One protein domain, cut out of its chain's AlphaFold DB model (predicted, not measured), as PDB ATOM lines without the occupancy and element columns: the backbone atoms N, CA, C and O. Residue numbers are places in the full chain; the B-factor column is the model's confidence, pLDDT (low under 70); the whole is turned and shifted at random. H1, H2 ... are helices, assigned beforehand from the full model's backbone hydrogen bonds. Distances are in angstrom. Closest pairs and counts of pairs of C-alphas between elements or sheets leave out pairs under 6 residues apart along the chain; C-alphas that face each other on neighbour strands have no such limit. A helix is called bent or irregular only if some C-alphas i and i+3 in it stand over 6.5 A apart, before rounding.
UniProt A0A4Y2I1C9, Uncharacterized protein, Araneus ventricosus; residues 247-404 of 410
ATOM      1  N   TYR A 247      24.217  -2.557 -29.749       75.12
ATOM      2  CA  TYR A 247      23.668  -2.776 -28.408       75.12
ATOM      3  C   TYR A 247      23.947  -1.613 -27.449       75.12
ATOM      4  O   TYR A 247      23.037  -1.173 -26.756       75.12
ATOM      5  N   ALA A 248      25.158  -1.043 -27.445       76.88
ATOM      6  CA  ALA A 248      25.466   0.128 -26.617       76.88
ATOM      7  C   ALA A 248      24.678   1.369 -27.077       76.88
ATOM      8  O   ALA A 248      24.192   2.139 -26.251       76.88
ATOM      9  N   LYS A 249      24.485   1.542 -28.392       80.50
ATOM     10  CA  LYS A 249      23.634   2.586 -28.987       80.50
ATOM     11  C   LYS A 249      22.165   2.385 -28.630       80.50
ATOM     12  O   LYS A 249      21.467   3.368 -28.394       80.50
ATOM     13  N   GLU A 250      21.691   1.144 -28.602       84.44
ATOM     14  CA  GLU A 250      20.335   0.809 -28.169       84.44
ATOM     15  C   GLU A 250      20.141   1.108 -26.682       84.44
ATOM     16  O   GLU A 250      19.228   1.859 -26.346       84.44
ATOM     17  N   VAL A 251      21.035   0.627 -25.811       86.31
ATOM     18  CA  VAL A 251      21.032   0.963 -24.380       86.31
ATOM     19  C   VAL A 251      21.026   2.474 -24.189       86.31
ATOM     20  O   VAL A 251      20.177   3.003 -23.475       86.31
ATOM     21  N   LYS A 252      21.941   3.186 -24.854       87.06
ATOM     22  CA  LYS A 252      22.047   4.640 -24.744       87.06
ATOM     23  C   LYS A 252      20.750   5.326 -25.164       87.06
ATOM     24  O   LYS A 252      20.261   6.187 -24.441       87.06
ATOM     25  N   ARG A 253      20.135   4.885 -26.264       89.44
ATOM     26  CA  ARG A 253      18.832   5.387 -26.715       89.44
ATOM     27  C   ARG A 253      17.734   5.128 -25.684       89.44
ATOM     28  O   ARG A 253      16.909   6.007 -25.456       89.44
ATOM     29  N   ILE A 254      17.707   3.947 -25.066       90.56
ATOM     30  CA  ILE A 254      16.739   3.600 -24.016       90.56
ATOM     31  C   ILE A 254      16.924   4.518 -22.805       90.56
ATOM     32  O   ILE A 254      15.937   5.074 -22.322       90.56
ATOM     33  N   VAL A 255      18.166   4.715 -22.353       89.69
ATOM     34  CA  VAL A 255      18.498   5.632 -21.253       89.69
ATOM     35  C   VAL A 255      18.047   7.050 -21.599       89.69
ATOM     36  O   VAL A 255      17.274   7.634 -20.851       89.69
ATOM     37  N   GLU A 256      18.436   7.581 -22.759       89.56
ATOM     38  CA  GLU A 256      18.078   8.936 -23.204       89.56
ATOM     39  C   GLU A 256      16.561   9.142 -23.360       89.56
ATOM     40  O   GLU A 256      16.059  10.235 -23.109       89.56
ATOM     41  N   SER A 257      15.822   8.096 -23.743       90.12
ATOM     42  CA  SER A 257      14.367   8.169 -23.952       90.12
ATOM     43  C   SER A 257      13.558   8.066 -22.658       90.12
ATOM     44  O   SER A 257      12.435   8.557 -22.603       90.12
ATOM     45  N   ASN A 258      14.098   7.416 -21.622       89.06
ATOM     46  CA  ASN A 258      13.360   7.099 -20.391       89.06
ATOM     47  C   ASN A 258      13.892   7.811 -19.142       89.06
ATOM     48  O   ASN A 258      13.217   7.845 -18.109       89.06
ATOM     49  N   VAL A 259      15.100   8.369 -19.218       89.25
ATOM     50  CA  VAL A 259      15.783   9.027 -18.108       89.25
ATOM     51  C   VAL A 259      16.057  10.478 -18.477       89.25
ATOM     52  O   VAL A 259      16.920  10.798 -19.289       89.25
ATOM     53  N   SER A 260      15.336  11.388 -17.833       88.12
ATOM     54  CA  SER A 260      15.550  12.827 -17.953       88.12
ATOM     55  C   SER A 260      15.370  13.515 -16.603       88.12
ATOM     56  O   SER A 260      14.828  12.958 -15.655       88.12
ATOM     57  N   TYR A 261      15.772  14.780 -16.500       85.56
ATOM     58  CA  TYR A 261      15.526  15.544 -15.275       85.56
ATOM     59  C   TYR A 261      14.029  15.608 -14.906       85.56
ATOM     60  O   TYR A 261      13.685  15.643 -13.727       85.56
ATOM     61  N   LYS A 262      13.140  15.587 -15.912       85.38
ATOM     62  CA  LYS A 262      11.678  15.632 -15.741       85.38
ATOM     63  C   LYS A 262      11.047  14.250 -15.531       85.38
ATOM     64  O   LYS A 262       9.945  14.170 -15.004       85.38
ATOM     65  N   GLN A 263      11.726  13.186 -15.951       81.19
ATOM     66  CA  GLN A 263      11.234  11.811 -15.927       81.19
ATOM     67  C   GLN A 263      12.310  10.917 -15.317       81.19
ATOM     68  O   GLN A 263      13.342  10.686 -15.938       81.19
ATOM     69  N   ASN A 264      12.064  10.406 -14.110       83.25
ATOM     70  CA  ASN A 264      13.048   9.658 -13.320       83.25
ATOM     71  C   ASN A 264      14.268  10.505 -12.905       83.25
ATOM     72  O   ASN A 264      15.416  10.121 -13.133       83.25
ATOM     73  N   THR A 265      14.025  11.641 -12.243       85.25
ATOM     74  CA  THR A 265      15.055  12.588 -11.771       85.25
ATOM     75  C   THR A 265      16.182  11.914 -10.978       85.25
ATOM     76  O   THR A 265      17.354  12.232 -11.171       85.25
ATOM     77  N   ASP A 266      15.853  10.936 -10.132       83.62
ATOM     78  CA  ASP A 266      16.841  10.155  -9.380       83.62
ATOM     79  C   ASP A 266      17.806   9.377 -10.284       83.62
ATOM     80  O   ASP A 266      19.011   9.359 -10.031       83.62
ATOM     81  N   LEU A 267      17.294   8.758 -11.352       86.88
ATOM     82  CA  LEU A 267      18.107   8.025 -12.324       86.88
ATOM     83  C   LEU A 267      18.916   8.986 -13.198       86.88
ATOM     84  O   LEU A 267      20.058   8.688 -13.537       86.88
ATOM     85  N   TYR A 268      18.374  10.169 -13.502       86.75
ATOM     86  CA  TYR A 268      19.104  11.214 -14.221       86.75
ATOM     87  C   TYR A 268      20.370  11.641 -13.475       86.75
ATOM     88  O   TYR A 268      21.438  11.760 -14.080       86.75
ATOM     89  N   TYR A 269      20.280  11.827 -12.155       84.12
ATOM     90  CA  TYR A 269      21.452  12.143 -11.342       84.12
ATOM     91  C   TYR A 269      22.449  10.983 -11.277       84.12
ATOM     92  O   TYR A 269      23.648  11.232 -11.337       84.12
ATOM     93  N   VAL A 270      21.976   9.732 -11.253       83.38
ATOM     94  CA  VAL A 270      22.846   8.543 -11.321       83.38
ATOM     95  C   VAL A 270      23.634   8.523 -12.631       83.38
ATOM     96  O   VAL A 270      24.858   8.437 -12.597       83.38
ATOM     97  N   VAL A 271      22.959   8.676 -13.775       85.06
ATOM     98  CA  VAL A 271      23.605   8.721 -15.099       85.06
ATOM     99  C   VAL A 271      24.625   9.860 -15.160       85.06
ATOM    100  O   VAL A 271      25.774   9.641 -15.531       85.06
ATOM    101  N   ARG A 272      24.256  11.064 -14.705       83.44
ATOM    102  CA  ARG A 272      25.165  12.221 -14.623       83.44
ATOM    103  C   ARG A 272      26.402  11.946 -13.770       83.44
ATOM    104  O   ARG A 272      27.494  12.345 -14.167       83.44
ATOM    105  N   SER A 273      26.245  11.321 -12.606       78.62
ATOM    106  CA  SER A 273      27.369  10.989 -11.726       78.62
ATOM    107  C   SER A 273      28.290   9.945 -12.360       78.62
ATOM    108  O   SER A 273      29.509  10.089 -12.264       78.62
ATOM    109  N   ILE A 274      27.731   8.955 -13.070       77.81
ATOM    110  CA  ILE A 274      28.491   7.954 -13.840       77.81
ATOM    111  C   ILE A 274      29.281   8.609 -14.971       77.81
ATOM    112  O   ILE A 274      30.498   8.449 -15.047       77.81
ATOM    113  N   GLU A 275      28.637   9.445 -15.783       74.88
ATOM    114  CA  GLU A 275      29.302  10.171 -16.867       74.88
ATOM    115  C   GLU A 275      30.455  11.064 -16.386       74.88
ATOM    116  O   GLU A 275      31.427  11.293 -17.118       74.88
ATOM    117  N   LYS A 276      30.338  11.610 -15.171       72.56
ATOM    118  CA  LYS A 276      31.348  12.469 -14.545       72.56
ATOM    119  C   LYS A 276      32.448  11.703 -13.804       72.56
ATOM    120  O   LYS A 276      33.461  12.322 -13.496       72.56
ATOM    121  N   GLY A 277      32.288  10.400 -13.555       62.34
ATOM    122  CA  GLY A 277      33.247   9.595 -12.786       62.34
ATOM    123  C   GLY A 277      33.189   9.829 -11.269       62.34
ATOM    124  O   GLY A 277      34.124   9.493 -10.553       62.34
ATOM    125  N   GLU A 278      32.094  10.393 -10.751       67.75
ATOM    126  CA  GLU A 278      31.905  10.711  -9.320       67.75
ATOM    127  C   GLU A 278      31.439   9.483  -8.493       67.75
ATOM    128  O   GLU A 278      31.056   9.597  -7.324       67.75
ATOM    129  N   THR A 279      31.427   8.295  -9.105       60.34
ATOM    130  CA  THR A 279      30.616   7.136  -8.698       60.34
ATOM    131  C   THR A 279      31.175   6.295  -7.572       60.34
ATOM    132  O   THR A 279      30.377   5.730  -6.830       60.34
ATOM    133  N   CYS A 280      32.497   6.187  -7.426       55.53
ATOM    134  CA  CYS A 280      33.079   5.221  -6.494       55.53
ATOM    135  C   CYS A 280      32.651   5.493  -5.042       55.53
ATOM    136  O   CYS A 280      32.206   4.571  -4.372       55.53
ATOM    137  N   GLU A 281      32.674   6.745  -4.572       51.69
ATOM    138  CA  GLU A 281      32.314   7.114  -3.186       51.69
ATOM    139  C   GLU A 281      30.802   7.100  -2.910       51.69
ATOM    140  O   GLU A 281      30.368   6.815  -1.796       51.69
ATOM    141  N   HIS A 282      29.989   7.364  -3.933       55.34
ATOM    142  CA  HIS A 282      28.531   7.416  -3.826       55.34
ATOM    143  C   HIS A 282      27.878   6.054  -4.104       55.34
ATOM    144  O   HIS A 282      26.661   5.925  -4.037       55.34
ATOM    145  N   PHE A 283      28.648   5.011  -4.428       55.06
ATOM    146  CA  PHE A 283      28.059   3.779  -4.946       55.06
ATOM    147  C   PHE A 283      27.202   3.035  -3.917       55.06
ATOM    148  O   PHE A 283      26.153   2.529  -4.284       55.06
ATOM    149  N   SER A 284      27.547   3.034  -2.622       50.94
ATOM    150  CA  SER A 284      26.670   2.430  -1.590       50.94
ATOM    151  C   SER A 284      25.281   3.060  -1.568       50.94
ATOM    152  O   SER A 284      24.301   2.355  -1.353       50.94
ATOM    153  N   THR A 285      25.190   4.367  -1.815       56.59
ATOM    154  CA  THR A 285      23.924   5.111  -1.838       56.59
ATOM    155  C   THR A 285      23.264   5.114  -3.220       56.59
ATOM    156  O   THR A 285      22.072   5.400  -3.334       56.59
ATOM    157  N   LEU A 286      24.011   4.758  -4.272       64.62
ATOM    158  CA  LEU A 286      23.539   4.674  -5.655       64.62
ATOM    159  C   LEU A 286      23.236   3.245  -6.119       64.62
ATOM    160  O   LEU A 286      22.546   3.120  -7.119       64.62
ATOM    161  N   LEU A 287      23.673   2.188  -5.426       67.56
ATOM    162  CA  LEU A 287      23.503   0.782  -5.832       67.56
ATOM    163  C   LEU A 287      22.042   0.431  -6.132       67.56
ATOM    164  O   LEU A 287      21.741  -0.131  -7.180       67.56
ATOM    165  N   GLU A 288      21.116   0.820  -5.253       69.12
ATOM    166  CA  GLU A 288      19.684   0.598  -5.483       69.12
ATOM    167  C   GLU A 288      19.162   1.373  -6.698       69.12
ATOM    168  O   GLU A 288      18.304   0.889  -7.434       69.12
ATOM    169  N   LYS A 289      19.672   2.587  -6.924       77.06
ATOM    170  CA  LYS A 289      19.282   3.421  -8.067       77.06
ATOM    171  C   LYS A 289      19.919   2.921  -9.372       77.06
ATOM    172  O   LYS A 289      19.275   2.979 -10.412       77.06
ATOM    173  N   TYR A 290      21.130   2.380  -9.308       75.50
ATOM    174  CA  TYR A 290      21.826   1.721 -10.406       75.50
ATOM    175  C   TYR A 290      21.100   0.438 -10.816       75.50
ATOM    176  O   TYR A 290      20.798   0.274 -11.988       75.50
ATOM    177  N   ALA A 291      20.696  -0.398  -9.855       77.94
ATOM    178  CA  ALA A 291      19.884  -1.587 -10.122       77.94
ATOM    179  C   ALA A 291      18.503  -1.234 -10.710       77.94
ATOM    180  O   ALA A 291      17.993  -1.929 -11.586       77.94
ATOM    181  N   LYS A 292      17.886  -0.125 -10.272       81.38
ATOM    182  CA  LYS A 292      16.650   0.397 -10.890       81.38
ATOM    183  C   LYS A 292      16.874   0.865 -12.328       81.38
ATOM    184  O   LYS A 292      16.005   0.642 -13.166       81.38
ATOM    185  N   LEU A 293      18.008   1.512 -12.606       84.06
ATOM    186  CA  LEU A 293      18.394   1.909 -13.958       84.06
ATOM    187  C   LEU A 293      18.619   0.678 -14.843       84.06
ATOM    188  O   LEU A 293      18.065   0.620 -15.933       84.06
ATOM    189  N   GLU A 294      19.367  -0.310 -14.355       84.31
ATOM    190  CA  GLU A 294      19.622  -1.580 -15.038       84.31
ATOM    191  C   GLU A 294      18.314  -2.288 -15.387       84.31
ATOM    192  O   GLU A 294      18.070  -2.583 -16.554       84.31
ATOM    193  N   LYS A 295      17.416  -2.454 -14.410       84.62
ATOM    194  CA  LYS A 295      16.100  -3.056 -14.641       84.62
ATOM    195  C   LYS A 295      15.294  -2.290 -15.688       84.62
ATOM    196  O   LYS A 295      14.752  -2.898 -16.602       84.62
ATOM    197  N   LEU A 296      15.247  -0.961 -15.589       89.06
ATOM    198  CA  LEU A 296      14.528  -0.132 -16.555       89.06
ATOM    199  C   LEU A 296      15.063  -0.327 -17.975       89.06
ATOM    200  O   LEU A 296      14.270  -0.415 -18.911       89.06
ATOM    201  N   VAL A 297      16.385  -0.380 -18.150       87.56
ATOM    202  CA  VAL A 297      16.963  -0.578 -19.481       87.56
ATOM    203  C   VAL A 297      16.716  -2.005 -19.958       87.56
ATOM    204  O   VAL A 297      16.297  -2.176 -21.099       87.56
ATOM    205  N   SER A 298      16.898  -3.000 -19.089       84.62
ATOM    206  CA  SER A 298      16.635  -4.412 -19.380       84.62
ATOM    207  C   SER A 298      15.197  -4.635 -19.854       84.62
ATOM    208  O   SER A 298      14.991  -5.300 -20.863       84.62
ATOM    209  N   ASP A 299      14.207  -4.024 -19.192       87.19
ATOM    210  CA  ASP A 299      12.782  -4.139 -19.542       87.19
ATOM    211  C   ASP A 299      12.464  -3.577 -20.947       87.19
ATOM    212  O   ASP A 299      11.456  -3.935 -21.556       87.19
ATOM    213  N   HIS A 300      13.318  -2.694 -21.477       86.06
ATOM    214  CA  HIS A 300      13.156  -2.058 -22.791       86.06
ATOM    215  C   HIS A 300      14.139  -2.577 -23.850       86.06
ATOM    216  O   HIS A 300      14.052  -2.162 -25.011       86.06
ATOM    217  N   PHE A 301      15.074  -3.450 -23.471       83.12
ATOM    218  CA  PHE A 301      16.111  -3.971 -24.352       83.12
ATOM    219  C   PHE A 301      15.545  -5.107 -25.204       83.12
ATOM    220  O   PHE A 301      15.171  -6.166 -24.703       83.12
ATOM    221  N   LYS A 302      15.431  -4.879 -26.518       71.88
ATOM    222  CA  LYS A 302      14.581  -5.716 -27.382       71.88
ATOM    223  C   LYS A 302      15.214  -7.036 -27.802       71.88
ATOM    224  O   LYS A 302      14.495  -7.920 -28.255       71.88
ATOM    225  N   SER A 303      16.536  -7.163 -27.700       64.19
ATOM    226  CA  SER A 303      17.249  -8.362 -28.150       64.19
ATOM    227  C   SER A 303      17.039  -9.571 -27.232       64.19
ATOM    228  O   SER A 303      17.243 -10.693 -27.683       64.19
ATOM    229  N   GLY A 304      16.630  -9.361 -25.971       63.34
ATOM    230  CA  GLY A 304      16.447 -10.433 -24.983       63.34
ATOM    231  C   GLY A 304      17.741 -11.148 -24.569       63.34
ATOM    232  O   GLY A 304      17.686 -12.160 -23.879       63.34
ATOM    233  N   ASP A 305      18.898 -10.638 -24.993       64.94
ATOM    234  CA  ASP A 305      20.206 -11.216 -24.707       64.94
ATOM    235  C   ASP A 305      20.781 -10.601 -23.424       64.94
ATOM    236  O   ASP A 305      21.337  -9.497 -23.435       64.94
ATOM    237  N   GLU A 306      20.623 -11.314 -22.306       64.25
ATOM    238  CA  GLU A 306      21.110 -10.896 -20.984       64.25
ATOM    239  C   GLU A 306      22.630 -10.694 -20.954       64.25
ATOM    240  O   GLU A 306      23.129  -9.847 -20.210       64.25
ATOM    241  N   PHE A 307      23.382 -11.428 -21.779       59.97
ATOM    242  CA  PHE A 307      24.830 -11.304 -21.823       59.97
ATOM    243  C   PHE A 307      25.261 -10.055 -22.593       59.97
ATOM    244  O   PHE A 307      26.066  -9.265 -22.092       59.97
ATOM    245  N   ALA A 308      24.684  -9.828 -23.775       61.84
ATOM    246  CA  ALA A 308      24.911  -8.607 -24.545       61.84
ATOM    247  C   ALA A 308      24.486  -7.367 -23.752       61.84
ATOM    248  O   ALA A 308      25.202  -6.363 -23.736       61.84
ATOM    249  N   PHE A 309      23.354  -7.458 -23.051       67.44
ATOM    250  CA  PHE A 309      22.892  -6.432 -22.127       67.44
ATOM    251  C   PHE A 309      23.902  -6.204 -20.998       67.44
ATOM    252  O   PHE A 309      24.355  -5.078 -20.821       67.44
ATOM    253  N   GLY A 310      24.325  -7.252 -20.288       67.12
ATOM    254  CA  GLY A 310      25.268  -7.144 -19.172       67.12
ATOM    255  C   GLY A 310      26.632  -6.556 -19.559       67.12
ATOM    256  O   GLY A 310      27.266  -5.895 -18.742       67.12
ATOM    257  N   GLN A 311      27.073  -6.739 -20.808       67.69
ATOM    258  CA  GLN A 311      28.306  -6.133 -21.328       67.69
ATOM    259  C   GLN A 311      28.100  -4.692 -21.819       67.69
ATOM    260  O   GLN A 311      28.933  -3.824 -21.557       67.69
ATOM    261  N   ALA A 312      27.005  -4.422 -22.535       71.12
ATOM    262  CA  ALA A 312      26.750  -3.121 -23.153       71.12
ATOM    263  C   ALA A 312      26.153  -2.096 -22.181       71.12
ATOM    264  O   ALA A 312      26.375  -0.895 -22.348       71.12
ATOM    265  N   PHE A 313      25.387  -2.542 -21.181       76.38
ATOM    266  CA  PHE A 313      24.695  -1.657 -20.252       76.38
ATOM    267  C   PHE A 313      25.660  -0.813 -19.427       76.38
ATOM    268  O   PHE A 313      25.570   0.414 -19.514       76.38
ATOM    269  N   PRO A 314      26.617  -1.406 -18.689       73.25
ATOM    270  CA  PRO A 314      27.564  -0.629 -17.913       73.25
ATOM    271  C   PRO A 314      28.362   0.319 -18.802       73.25
ATOM    272  O   PRO A 314      28.499   1.488 -18.465       73.25
ATOM    273  N   SER A 315      28.830  -0.153 -19.960       73.44
ATOM    274  CA  SER A 315      29.731   0.605 -20.822       73.44
ATOM    275  C   SER A 315      29.061   1.806 -21.502       73.44
ATOM    276  O   SER A 315      29.670   2.872 -21.598       73.44
ATOM    277  N   ALA A 316      27.791   1.676 -21.899       77.56
ATOM    278  CA  ALA A 316      27.019   2.741 -22.540       77.56
ATOM    279  C   ALA A 316      26.775   3.959 -21.630       77.56
ATOM    280  O   ALA A 316      26.440   5.038 -22.125       77.56
ATOM    281  N   LEU A 317      26.951   3.806 -20.313       79.38
ATOM    282  CA  LEU A 317      26.820   4.891 -19.337       79.38
ATOM    283  C   LEU A 317      28.090   5.756 -19.226       79.38
ATOM    284  O   LEU A 317      28.047   6.825 -18.614       79.38
ATOM    285  N   PHE A 318      29.219   5.327 -19.803       75.94
ATOM    286  CA  PHE A 318      30.497   6.038 -19.716       75.94
ATOM    287  C   PHE A 318      30.850   6.766 -21.015       75.94
ATOM    288  O   PHE A 318      30.609   6.299 -22.124       75.94
ATOM    289  N   LYS A 319      31.501   7.928 -20.871       70.56
ATOM    290  CA  LYS A 319      31.973   8.746 -22.004       70.56
ATOM    291  C   LYS A 319      33.223   8.193 -22.692       70.56
ATOM    292  O   LYS A 319      33.509   8.584 -23.818       70.56
ATOM    293  N   SER A 320      33.988   7.342 -22.014       70.81
ATOM    294  CA  SER A 320      35.188   6.709 -22.558       70.81
ATOM    295  C   SER A 320      35.399   5.326 -21.946       70.81
ATOM    296  O   SER A 320      35.031   5.084 -20.793       70.81
ATOM    297  N   HIS A 321      36.054   4.441 -22.701       67.69
ATOM    298  CA  HIS A 321      36.446   3.104 -22.237       67.69
ATOM    299  C   HIS A 321      37.346   3.158 -20.997       67.69
ATOM    300  O   HIS A 321      37.240   2.319 -20.112       67.69
ATOM    301  N   VAL A 322      38.183   4.194 -20.895       66.69
ATOM    302  CA  VAL A 322      39.099   4.402 -19.767       66.69
ATOM    303  C   VAL A 322      38.334   4.500 -18.442       66.69
ATOM    304  O   VAL A 322      38.637   3.780 -17.493       66.69
ATOM    305  N   ARG A 323      37.284   5.331 -18.407       70.31
ATOM    306  CA  ARG A 323      36.447   5.517 -17.211       70.31
ATOM    307  C   ARG A 323      35.651   4.267 -16.867       70.31
ATOM    308  O   ARG A 323      35.478   3.957 -15.694       70.31
ATOM    309  N   TYR A 324      35.185   3.552 -17.887       71.56
ATOM    310  CA  TYR A 324      34.476   2.291 -17.711       71.56
ATOM    311  C   TYR A 324      35.361   1.227 -17.039       71.56
ATOM    312  O   TYR A 324      34.951   0.632 -16.044       71.56
ATOM    313  N   TYR A 325      36.593   1.026 -17.516       67.81
ATOM    314  CA  TYR A 325      37.499   0.022 -16.947       67.81
ATOM    315  C   TYR A 325      38.013   0.389 -15.556       67.81
ATOM    316  O   TYR A 325      38.035  -0.471 -14.674       67.81
ATOM    317  N   GLY A 326      38.354   1.662 -15.325       65.31
ATOM    318  CA  GLY A 326      38.707   2.137 -13.984       65.31
ATOM    319  C   GLY A 326      37.569   1.910 -12.983       65.31
ATOM    320  O   GLY A 326      37.795   1.445 -11.864       65.31
ATOM    321  N   PHE A 327      36.327   2.142 -13.416       67.44
ATOM    322  CA  PHE A 327      35.137   1.882 -12.615       67.44
ATOM    323  C   PHE A 327      34.910   0.388 -12.335       67.44
ATOM    324  O   PHE A 327      34.635   0.024 -11.192       67.44
ATOM    325  N   LEU A 328      35.056  -0.494 -13.329       67.00
ATOM    326  CA  LEU A 328      34.938  -1.941 -13.118       67.00
ATOM    327  C   LEU A 328      35.967  -2.469 -12.113       67.00
ATOM    328  O   LEU A 328      35.614  -3.248 -11.227       67.00
ATOM    329  N   ALA A 329      37.222  -2.022 -12.213       61.88
ATOM    330  CA  ALA A 329      38.277  -2.411 -11.279       61.88
ATOM    331  C   ALA A 329      37.956  -1.969  -9.841       61.88
ATOM    332  O   ALA A 329      38.114  -2.738  -8.891       61.88
ATOM    333  N   ALA A 330      37.436  -0.751  -9.685       62.81
ATOM    334  CA  ALA A 330      36.977  -0.229  -8.405       62.81
ATOM    335  C   ALA A 330      35.807  -1.046  -7.826       62.81
ATOM    336  O   ALA A 330      35.819  -1.385  -6.641       62.81
ATOM    337  N   LEU A 331      34.818  -1.414  -8.649       64.94
ATOM    338  CA  LEU A 331      33.693  -2.249  -8.219       64.94
ATOM    339  C   LEU A 331      34.129  -3.645  -7.789       64.94
ATOM    340  O   LEU A 331      33.631  -4.151  -6.784       64.94
ATOM    341  N   LEU A 332      35.060  -4.252  -8.522       61.81
ATOM    342  CA  LEU A 332      35.597  -5.563  -8.183       61.81
ATOM    343  C   LEU A 332      36.321  -5.532  -6.832       61.81
ATOM    344  O   LEU A 332      36.130  -6.412  -5.997       61.81
ATOM    345  N   HIS A 333      37.100  -4.480  -6.577       62.41
ATOM    346  CA  HIS A 333      37.726  -4.287  -5.274       62.41
ATOM    347  C   HIS A 333      36.685  -4.140  -4.150       62.41
ATOM    348  O   HIS A 333      36.839  -4.736  -3.082       62.41
ATOM    349  N   VAL A 334      35.600  -3.395  -4.393       63.31
ATOM    350  CA  VAL A 334      34.511  -3.220  -3.420       63.31
ATOM    351  C   VAL A 334      33.762  -4.527  -3.155       63.31
ATOM    352  O   VAL A 334      33.457  -4.816  -2.000       63.31
ATOM    353  N   SER A 335      33.463  -5.318  -4.189       63.09
ATOM    354  CA  SER A 335      32.691  -6.559  -4.054       63.09
ATOM    355  C   SER A 335      33.456  -7.635  -3.286       63.09
ATOM    356  O   SER A 335      32.886  -8.258  -2.392       63.09
ATOM    357  N   VAL A 336      34.753  -7.796  -3.566       61.34
ATOM    358  CA  VAL A 336      35.629  -8.770  -2.892       61.34
ATOM    359  C   VAL A 336      35.803  -8.442  -1.406       61.34
ATOM    360  O   VAL A 336      35.894  -9.344  -0.578       61.34
ATOM    361  N   ASN A 337      35.801  -7.156  -1.054       62.41
ATOM    362  CA  ASN A 337      36.020  -6.687   0.318       62.41
ATOM    363  C   ASN A 337      34.726  -6.310   1.055       62.41
ATOM    364  O   ASN A 337      34.759  -5.793   2.179       62.41
ATOM    365  N   MET A 338      33.568  -6.573   0.447       64.94
ATOM    366  CA  MET A 338      32.284  -6.414   1.112       64.94
ATOM    367  C   MET A 338      32.123  -7.504   2.174       64.94
ATOM    368  O   MET A 338      32.219  -8.699   1.898       64.94
ATOM    369  N   LYS A 339      31.846  -7.102   3.419       65.75
ATOM    370  CA  LYS A 339      31.595  -8.065   4.497       65.75
ATOM    371  C   LYS A 339      30.315  -8.853   4.210       65.75
ATOM    372  O   LYS A 339      29.392  -8.352   3.573       65.75
ATOM    373  N   ARG A 340      30.192 -10.056   4.787       62.66
ATOM    374  CA  ARG A 340      28.994 -10.920   4.652       62.66
ATOM    375  C   ARG A 340      27.669 -10.228   5.007       62.66
ATOM    376  O   ARG A 340      26.627 -10.600   4.487       62.66
ATOM    377  N   ASN A 341      27.699  -9.208   5.864       61.31
ATOM    378  CA  ASN A 341      26.540  -8.390   6.238       61.31
ATOM    379  C   ASN A 341      26.296  -7.188   5.296       61.31
ATOM    380  O   ASN A 341      25.576  -6.265   5.670       61.31
ATOM    381  N   LYS A 342      26.927  -7.164   4.115       62.12
ATOM    382  CA  LYS A 342      26.888  -6.071   3.129       62.12
ATOM    383  C   LYS A 342      27.410  -4.721   3.641       62.12
ATOM    384  O   LYS A 342      27.170  -3.691   3.017       62.12
ATOM    385  N   THR A 343      28.138  -4.705   4.761       61.22
ATOM    386  CA  THR A 343      28.802  -3.488   5.252       61.22
ATOM    387  C   THR A 343      30.195  -3.354   4.650       61.22
ATOM    388  O   THR A 343      30.893  -4.346   4.430       61.22
ATOM    389  N   LEU A 344      30.597  -2.114   4.382       63.16
ATOM    390  CA  LEU A 344      31.869  -1.800   3.740       63.16
ATOM    391  C   LEU A 344      32.857  -1.218   4.763       63.16
ATOM    392  O   LEU A 344      32.470  -0.336   5.538       63.16
ATOM    393  N   PRO A 345      34.116  -1.696   4.803       66.81
ATOM    394  CA  PRO A 345      35.164  -1.110   5.630       66.81
ATOM    395  C   PRO A 345      35.376   0.385   5.354       66.81
ATOM    396  O   PRO A 345      35.278   0.863   4.222       66.81
ATOM    397  N   LYS A 346      35.703   1.137   6.409       63.78
ATOM    398  CA  LYS A 346      36.011   2.567   6.312       63.78
ATOM    399  C   LYS A 346      37.289   2.741   5.477       63.78
ATOM    400  O   LYS A 346      38.293   2.115   5.784       63.78
ATOM    401  N   GLY A 347      37.248   3.580   4.441       67.12
ATOM    402  CA  GLY A 347      38.395   3.823   3.552       67.12
ATOM    403  C   GLY A 347      38.427   2.980   2.271       67.12
ATOM    404  O   GLY A 347      39.155   3.342   1.353       67.12
ATOM    405  N   LEU A 348      37.577   1.951   2.138       70.44
ATOM    406  CA  LEU A 348      37.513   1.113   0.929       70.44
ATOM    407  C   LEU A 348      37.218   1.928  -0.339       70.44
ATOM    408  O   LEU A 348      37.783   1.688  -1.399       70.44
ATOM    409  N   TYR A 349      36.367   2.948  -0.219       68.50
ATOM    410  CA  TYR A 349      36.052   3.847  -1.325       68.50
ATOM    411  C   TYR A 349      37.209   4.755  -1.735       68.50
ATOM    412  O   TYR A 349      37.350   5.057  -2.917       68.50
ATOM    413  N   ALA A 350      38.051   5.156  -0.780       71.81
ATOM    414  CA  ALA A 350      39.247   5.930  -1.079       71.81
ATOM    415  C   ALA A 350      40.256   5.069  -1.857       71.81
ATOM    416  O   ALA A 350      40.805   5.535  -2.850       71.81
ATOM    417  N   ILE A 351      40.417   3.798  -1.473       70.44
ATOM    418  CA  ILE A 351      41.259   2.831  -2.194       70.44
ATOM    419  C   ILE A 351      40.682   2.561  -3.589       70.44
ATOM    420  O   ILE A 351      41.388   2.701  -4.581       70.44
ATOM    421  N   ALA A 352      39.383   2.276  -3.701       67.38
ATOM    422  CA  ALA A 352      38.713   2.055  -4.984       67.38
ATOM    423  C   ALA A 352      38.874   3.249  -5.948       67.38
ATOM    424  O   ALA A 352      39.095   3.066  -7.146       67.38
ATOM    425  N   ARG A 353      38.833   4.481  -5.424       70.88
ATOM    426  CA  ARG A 353      39.103   5.701  -6.194       70.88
ATOM    427  C   ARG A 353      40.551   5.772  -6.665       70.88
ATOM    428  O   ARG A 353      40.785   6.070  -7.830       70.88
ATOM    429  N   GLN A 354      41.507   5.482  -5.784       73.19
ATOM    430  CA  GLN A 354      42.924   5.457  -6.147       73.19
ATOM    431  C   GLN A 354      43.219   4.384  -7.203       73.19
ATOM    432  O   GLN A 354      43.965   4.661  -8.135       73.19
ATOM    433  N   ILE A 355      42.580   3.212  -7.117       69.62
ATOM    434  CA  ILE A 355      42.636   2.168  -8.151       69.62
ATOM    435  C   ILE A 355      42.123   2.722  -9.480       69.62
ATOM    436  O   ILE A 355      42.829   2.642 -10.481       69.62
ATOM    437  N   CYS A 356      40.931   3.324  -9.494       70.19
ATOM    438  CA  CYS A 356      40.352   3.905 -10.705       70.19
ATOM    439  C   CYS A 356      41.292   4.943 -11.341       70.19
ATOM    440  O   CYS A 356      41.583   4.849 -12.529       70.19
ATOM    441  N   THR A 357      41.821   5.886 -10.555       74.38
ATOM    442  CA  THR A 357      42.760   6.912 -11.041       74.38
ATOM    443  C   THR A 357      44.067   6.309 -11.554       74.38
ATOM    444  O   THR A 357      44.558   6.725 -12.600       74.38
ATOM    445  N   LEU A 358      44.613   5.304 -10.866       74.44
ATOM    446  CA  LEU A 358      45.832   4.621 -11.295       74.44
ATOM    447  C   LEU A 358      45.625   3.886 -12.626       74.44
ATOM    448  O   LEU A 358      46.499   3.921 -13.486       74.44
ATOM    449  N   PHE A 359      44.466   3.252 -12.818       70.06
ATOM    450  CA  PHE A 359      44.103   2.622 -14.087       70.06
ATOM    451  C   PHE A 359      43.932   3.643 -15.213       70.06
ATOM    452  O   PHE A 359      44.409   3.402 -16.319       70.06
ATOM    453  N   GLU A 360      43.289   4.782 -14.952       72.19
ATOM    454  CA  GLU A 360      43.183   5.870 -15.932       72.19
ATOM    455  C   GLU A 360      44.573   6.377 -16.351       72.19
ATOM    456  O   GLU A 360      44.847   6.514 -17.544       72.19
ATOM    457  N   GLU A 361      45.472   6.583 -15.385       77.06
ATOM    458  CA  GLU A 361      46.855   7.002 -15.626       77.06
ATOM    459  C   GLU A 361      47.658   5.935 -16.397       77.06
ATOM    460  O   GLU A 361      48.353   6.267 -17.359       77.06
ATOM    461  N   LEU A 362      47.512   4.651 -16.041       75.69
ATOM    462  CA  LEU A 362      48.128   3.519 -16.743       75.69
ATOM    463  C   LEU A 362      47.711   3.470 -18.210       75.69
ATOM    464  O   LEU A 362      48.553   3.339 -19.096       75.69
ATOM    465  N   ILE A 363      46.409   3.589 -18.464       70.25
ATOM    466  CA  ILE A 363      45.840   3.521 -19.807       70.25
ATOM    467  C   ILE A 363      46.382   4.656 -20.682       70.25
ATOM    468  O   ILE A 363      46.799   4.413 -21.815       70.25
ATOM    469  N   GLU A 364      46.414   5.884 -20.167       74.75
ATOM    470  CA  GLU A 364      46.939   7.027 -20.917       74.75
ATOM    471  C   GLU A 364      48.448   6.911 -21.166       74.75
ATOM    472  O   GLU A 364      48.917   7.217 -22.266       74.75
ATOM    473  N   LYS A 365      49.223   6.394 -20.206       77.19
ATOM    474  CA  LYS A 365      50.653   6.117 -20.416       77.19
ATOM    475  C   LYS A 365      50.871   5.040 -21.483       77.19
ATOM    476  O   LYS A 365      51.670   5.259 -22.388       77.19
ATOM    477  N   ILE A 366      50.122   3.936 -21.446       73.88
ATOM    478  CA  ILE A 366      50.206   2.848 -22.439       73.88
ATOM    479  C   ILE A 366      49.843   3.330 -23.850       73.88
ATOM    480  O   ILE A 366      50.517   2.963 -24.808       73.88
ATOM    481  N   LYS A 367      48.815   4.177 -24.009       70.19
ATOM    482  CA  LYS A 367      48.453   4.747 -25.323       70.19
ATOM    483  C   LYS A 367      49.561   5.611 -25.920       70.19
ATOM    484  O   LYS A 367      49.763   5.604 -27.133       70.19
ATOM    485  N   ASN A 368      50.253   6.369 -25.073       76.81
ATOM    486  CA  ASN A 368      51.345   7.247 -25.487       76.81
ATOM    487  C   ASN A 368      52.665   6.488 -25.688       76.81
ATOM    488  O   ASN A 368      53.543   6.960 -26.413       76.81
ATOM    489  N   TYR A 369      52.788   5.298 -25.097       75.94
ATOM    490  CA  TYR A 369      53.915   4.398 -25.279       75.94
ATOM    491  C   TYR A 369      53.795   3.660 -26.619       75.94
ATOM    492  O   TYR A 369      53.202   2.585 -26.730       75.94
ATOM    493  N   LYS A 370      54.316   4.289 -27.678       66.06
ATOM    494  CA  LYS A 370      54.319   3.738 -29.040       66.06
ATOM    495  C   LYS A 370      55.302   2.575 -29.139       66.06
ATOM    496  O   LYS A 370      56.447   2.764 -29.541       66.06
ATOM    497  N   VAL A 371      54.836   1.388 -28.778       64.56
ATOM    498  CA  VAL A 371      55.546   0.133 -29.020       64.56
ATOM    499  C   VAL A 371      54.713  -0.773 -29.900       64.56
ATOM    500  O   VAL A 371      53.497  -0.907 -29.717       64.56
ATOM    501  N   ASP A 372      55.393  -1.395 -30.852       49.41
ATOM    502  CA  ASP A 372      54.783  -2.360 -31.759       49.41
ATOM    503  C   ASP A 372      54.519  -3.699 -31.051       49.41
ATOM    504  O   ASP A 372      53.654  -4.460 -31.479       49.41
ATOM    505  N   PHE A 373      55.221  -3.972 -29.940       51.25
ATOM    506  CA  PHE A 373      55.117  -5.223 -29.191       51.25
ATOM    507  C   PHE A 373      55.329  -5.025 -27.683       51.25
ATOM    508  O   PHE A 373      56.084  -4.149 -27.267       51.25
ATOM    509  N   TRP A 374      54.660  -5.847 -26.870       57.12
ATOM    510  CA  TRP A 374      54.812  -5.868 -25.415       57.12
ATOM    511  C   TRP A 374      55.500  -7.163 -24.982       57.12
ATOM    512  O   TRP A 374      54.953  -8.243 -25.174       57.12
ATOM    513  N   THR A 375      56.679  -7.021 -24.379       55.88
ATOM    514  CA  THR A 375      57.436  -8.069 -23.670       55.88
ATOM    515  C   THR A 375      57.684  -7.703 -22.226       55.88
ATOM    516  O   THR A 375      57.496  -6.550 -21.839       55.88
ATOM    517  N   MET A 376      58.191  -8.665 -21.453       54.28
ATOM    518  CA  MET A 376      58.784  -8.408 -20.142       54.28
ATOM    519  C   MET A 376      59.836  -7.292 -20.192       54.28
ATOM    520  O   MET A 376      59.770  -6.365 -19.390       54.28
ATOM    521  N   GLU A 377      60.737  -7.301 -21.174       57.34
ATOM    522  CA  GLU A 377      61.761  -6.266 -21.344       57.34
ATOM    523  C   GLU A 377      61.144  -4.910 -21.698       57.34
ATOM    524  O   GLU A 377      61.513  -3.880 -21.133       57.34
ATOM    525  N   THR A 378      60.165  -4.893 -22.605       62.12
ATOM    526  CA  THR A 378      59.477  -3.654 -23.001       62.12
ATOM    527  C   THR A 378      58.647  -3.080 -21.855       62.12
ATOM    528  O   THR A 378      58.570  -1.864 -21.692       62.12
ATOM    529  N   LEU A 379      58.076  -3.936 -21.010       62.25
ATOM    530  CA  LEU A 379      57.402  -3.535 -19.784       62.25
ATOM    531  C   LEU A 379      58.389  -2.961 -18.768       62.25
ATOM    532  O   LEU A 379      58.100  -1.933 -18.162       62.25
ATOM    533  N   HIS A 380      59.535  -3.611 -18.555       65.00
ATOM    534  CA  HIS A 380      60.562  -3.081 -17.657       65.00
ATOM    535  C   HIS A 380      61.015  -1.704 -18.122       65.00
ATOM    536  O   HIS A 380      61.107  -0.799 -17.302       65.00
ATOM    537  N   LEU A 381      61.198  -1.511 -19.430       69.06
ATOM    538  CA  LEU A 381      61.484  -0.201 -20.009       69.06
ATOM    539  C   LEU A 381      60.326   0.790 -19.817       69.06
ATOM    540  O   LEU A 381      60.577   1.936 -19.460       69.06
ATOM    541  N   PHE A 382      59.074   0.370 -20.011       72.81
ATOM    542  CA  PHE A 382      57.884   1.198 -19.780       72.81
ATOM    543  C   PHE A 382      57.784   1.684 -18.327       72.81
ATOM    544  O   PHE A 382      57.549   2.867 -18.088       72.81
ATOM    545  N   LEU A 383      57.985   0.789 -17.358       69.56
ATOM    546  CA  LEU A 383      57.920   1.106 -15.931       69.56
ATOM    547  C   LEU A 383      59.129   1.932 -15.479       69.56
ATOM    548  O   LEU A 383      58.959   2.934 -14.790       69.56
ATOM    549  N   ALA A 384      60.337   1.578 -15.926       71.75
ATOM    550  CA  ALA A 384      61.565   2.285 -15.564       71.75
ATOM    551  C   ALA A 384      61.624   3.723 -16.107       71.75
ATOM    552  O   ALA A 384      62.357   4.554 -15.572       71.75
ATOM    553  N   GLN A 385      60.861   4.037 -17.158       79.94
ATOM    554  CA  GLN A 385      60.751   5.399 -17.687       79.94
ATOM    555  C   GLN A 385      60.020   6.364 -16.749       79.94
ATOM    556  O   GLN A 385      60.182   7.576 -16.889       79.94
ATOM    557  N   ASP A 386      59.241   5.850 -15.796       79.69
ATOM    558  CA  ASP A 386      58.524   6.659 -14.818       79.69
ATOM    559  C   ASP A 386      58.546   5.993 -13.440       79.69
ATOM    560  O   ASP A 386      57.607   5.321 -13.010       79.69
ATOM    561  N   THR A 387      59.639   6.228 -12.719       78.94
ATOM    562  CA  THR A 387      59.866   5.693 -11.371       78.94
ATOM    563  C   THR A 387      58.816   6.146 -10.352       78.94
ATOM    564  O   THR A 387      58.588   5.462  -9.354       78.94
ATOM    565  N   GLU A 388      58.168   7.301 -10.560       83.00
ATOM    566  CA  GLU A 388      57.090   7.753  -9.674       83.00
ATOM    567  C   GLU A 388      55.826   6.926  -9.911       83.00
ATOM    568  O   GLU A 388      55.185   6.481  -8.955       83.00
ATOM    569  N   PHE A 389      55.488   6.692 -11.178       78.06
ATOM    570  CA  PHE A 389      54.373   5.844 -11.560       78.06
ATOM    571  C   PHE A 389      54.603   4.387 -11.153       78.06
ATOM    572  O   PHE A 389      53.724   3.805 -10.523       78.06
ATOM    573  N   GLU A 390      55.793   3.826 -11.389       75.62
ATOM    574  CA  GLU A 390      56.169   2.486 -10.912       75.62
ATOM    575  C   GLU A 390      55.939   2.347  -9.399       75.62
ATOM    576  O   GLU A 390      55.313   1.389  -8.943       75.62
ATOM    577  N   ARG A 391      56.373   3.339  -8.608       77.00
ATOM    578  CA  ARG A 391      56.148   3.358  -7.157       77.00
ATOM    579  C   ARG A 391      54.659   3.391  -6.802       77.00
ATOM    580  O   ARG A 391      54.246   2.643  -5.919       77.00
ATOM    581  N   LYS A 392      53.852   4.219  -7.481       73.19
ATOM    582  CA  LYS A 392      52.391   4.289  -7.266       73.19
ATOM    583  C   LYS A 392      51.714   2.961  -7.564       73.19
ATOM    584  O   LYS A 392      50.866   2.532  -6.781       73.19
ATOM    585  N   ILE A 393      52.089   2.305  -8.669       69.81
ATOM    586  CA  ILE A 393      51.585   0.965  -8.945       69.81
ATOM    587  C   ILE A 393      52.011   0.066  -7.782       69.81
ATOM    588  O   ILE A 393      51.129  -0.575  -7.214       69.81
ATOM    589  N   ARG A 394      53.286   0.065  -7.350       66.81
ATOM    590  CA  ARG A 394      53.829  -0.848  -6.318       66.81
ATOM    591  C   ARG A 394      53.091  -0.749  -4.998       66.81
ATOM    592  O   ARG A 394      52.603  -1.754  -4.485       66.81
ATOM    593  N   GLU A 395      52.941   0.471  -4.503       68.31
ATOM    594  CA  GLU A 395      52.180   0.780  -3.294       68.31
ATOM    595  C   GLU A 395      50.730   0.287  -3.407       68.31
ATOM    596  O   GLU A 395      50.227  -0.367  -2.492       68.31
ATOM    597  N   MET A 396      50.078   0.516  -4.552       66.94
ATOM    598  CA  MET A 396      48.715   0.042  -4.787       66.94
ATOM    599  C   MET A 396      48.636  -1.486  -4.864       66.94
ATOM    600  O   MET A 396      47.720  -2.082  -4.308       66.94
ATOM    601  N   GLY A 397      49.608  -2.143  -5.497       61.81
ATOM    602  CA  GLY A 397      49.688  -3.602  -5.559       61.81
ATOM    603  C   GLY A 397      49.694  -4.210  -4.164       61.81
ATOM    604  O   GLY A 397      48.870  -5.073  -3.874       61.81
ATOM    605  N   HIS A 398      50.537  -3.698  -3.267       61.25
ATOM    606  CA  HIS A 398      50.569  -4.166  -1.883       61.25
ATOM    607  C   HIS A 398      49.214  -4.033  -1.188       61.25
ATOM    608  O   HIS A 398      48.786  -4.995  -0.556       61.25
ATOM    609  N   VAL A 399      48.519  -2.900  -1.326       61.72
ATOM    610  CA  VAL A 399      47.208  -2.672  -0.687       61.72
ATOM    611  C   VAL A 399      46.191  -3.725  -1.111       61.72
ATOM    612  O   VAL A 399      45.483  -4.275  -0.274       61.72
ATOM    613  N   ILE A 400      46.136  -4.055  -2.398       54.62
ATOM    614  CA  ILE A 400      45.116  -4.978  -2.882       54.62
ATOM    615  C   ILE A 400      45.539  -6.463  -2.667       54.62
ATOM    616  O   ILE A 400      44.673  -7.324  -2.502       54.62
ATOM    617  N   ILE A 401      46.847  -6.784  -2.608       51.22
ATOM    618  CA  ILE A 401      47.379  -8.139  -2.302       51.22
ATOM    619  C   ILE A 401      47.237  -8.490  -0.819       51.22
ATOM    620  O   ILE A 401      46.846  -9.610  -0.473       51.22
ATOM    621  N   SER A 402      47.619  -7.563   0.061       47.97
ATOM    622  CA  SER A 402      47.881  -7.855   1.476       47.97
ATOM    623  C   SER A 402      46.621  -8.056   2.326       47.97
ATOM    624  O   SER A 402      46.706  -8.695   3.377       47.97
ATOM    625  N   ASP A 403      45.439  -7.676   1.833       45.12
ATOM    626  CA  ASP A 403      44.163  -7.906   2.526       45.12
ATOM    627  C   ASP A 403      43.697  -9.379   2.527       45.12
ATOM    628  O   ASP A 403      42.852  -9.755   3.343       45.12
ATOM    629  N   ASN A 404      44.287 -10.269   1.712       40.09
ATOM    630  CA  ASN A 404      43.982 -11.708   1.794       40.09
ATOM    631  C   ASN A 404      44.640 -12.408   3.002       40.09
ATOM    632  O   ASN A 404      44.162 -13.459   3.416       40.09
TER     633      ASN A 404
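What this domain is: This is residues 247 to 404 of the 410 residues of an uncharacterized protein of Araneus ventricosus (UniProt A0A4Y2I1C9). The kinked helix H3 sits with H1, H2 and H4 in a cluster of crossed helices at one end; the helical hairpin H5 and H6 stands in the middle, and H7 and H8 make a corner at the other end. The printed part has 158 residues with eight named helices, H1 to H8 along the chain, and no named strand: all helix. It is only just compact, close to loose, with a radius of gyration of the C-alphas of 18.1 A and spans of 51, 41 and 27 A.

Where its parts are: H3, residues 279 to 300, is 24.2 A long, with a kink of 87 degrees near residue 286; it is irregular, C-alphas 281 and 284 being 7.5 A apart. H1, residues 247 to 258, begins at C-alpha 247 (23.668, -2.776, -28.408). H2 is residues 265 to 276; H4, residues 306 to 316, is only just irregular, with 6.52 A between C-alphas 311 and 314. H5, residues 321 to 336, is 22.7 A long and H6, residues 348 to 368, 30.4 A. H7 is residues 376 to 384; H8, residues 387 to 402, ends at (47.881, -7.855, 1.476).

How they stand to each other: H3, the hub, touches H2, closest at C-alphas 273 and 279, 5.9 A. H1 touches H4, C-alphas 248 and 312 closest at 4.9 A. H5 and H6 touch, C-alphas 326 and 356 closest at 4.1 A. H6 and H8 only just touch, with 3 pairs of C-alphas within 8 A, closest 358 and 393, 7.2 A. O i to N i+4 pairs are within hydrogen-bond range throughout H1, H2, H5, H6, H7 and H8, but 13 of 18 in H3 and 5 of 7 in H4.

The domain as a whole: The farthest C-alphas, Lys 262 and Glu 377, are 54.9 A apart. The printed part has no cut; the link H5 to H6 is long. Mean pLDDT of the printed part is 71.1, with 74 residues under 70.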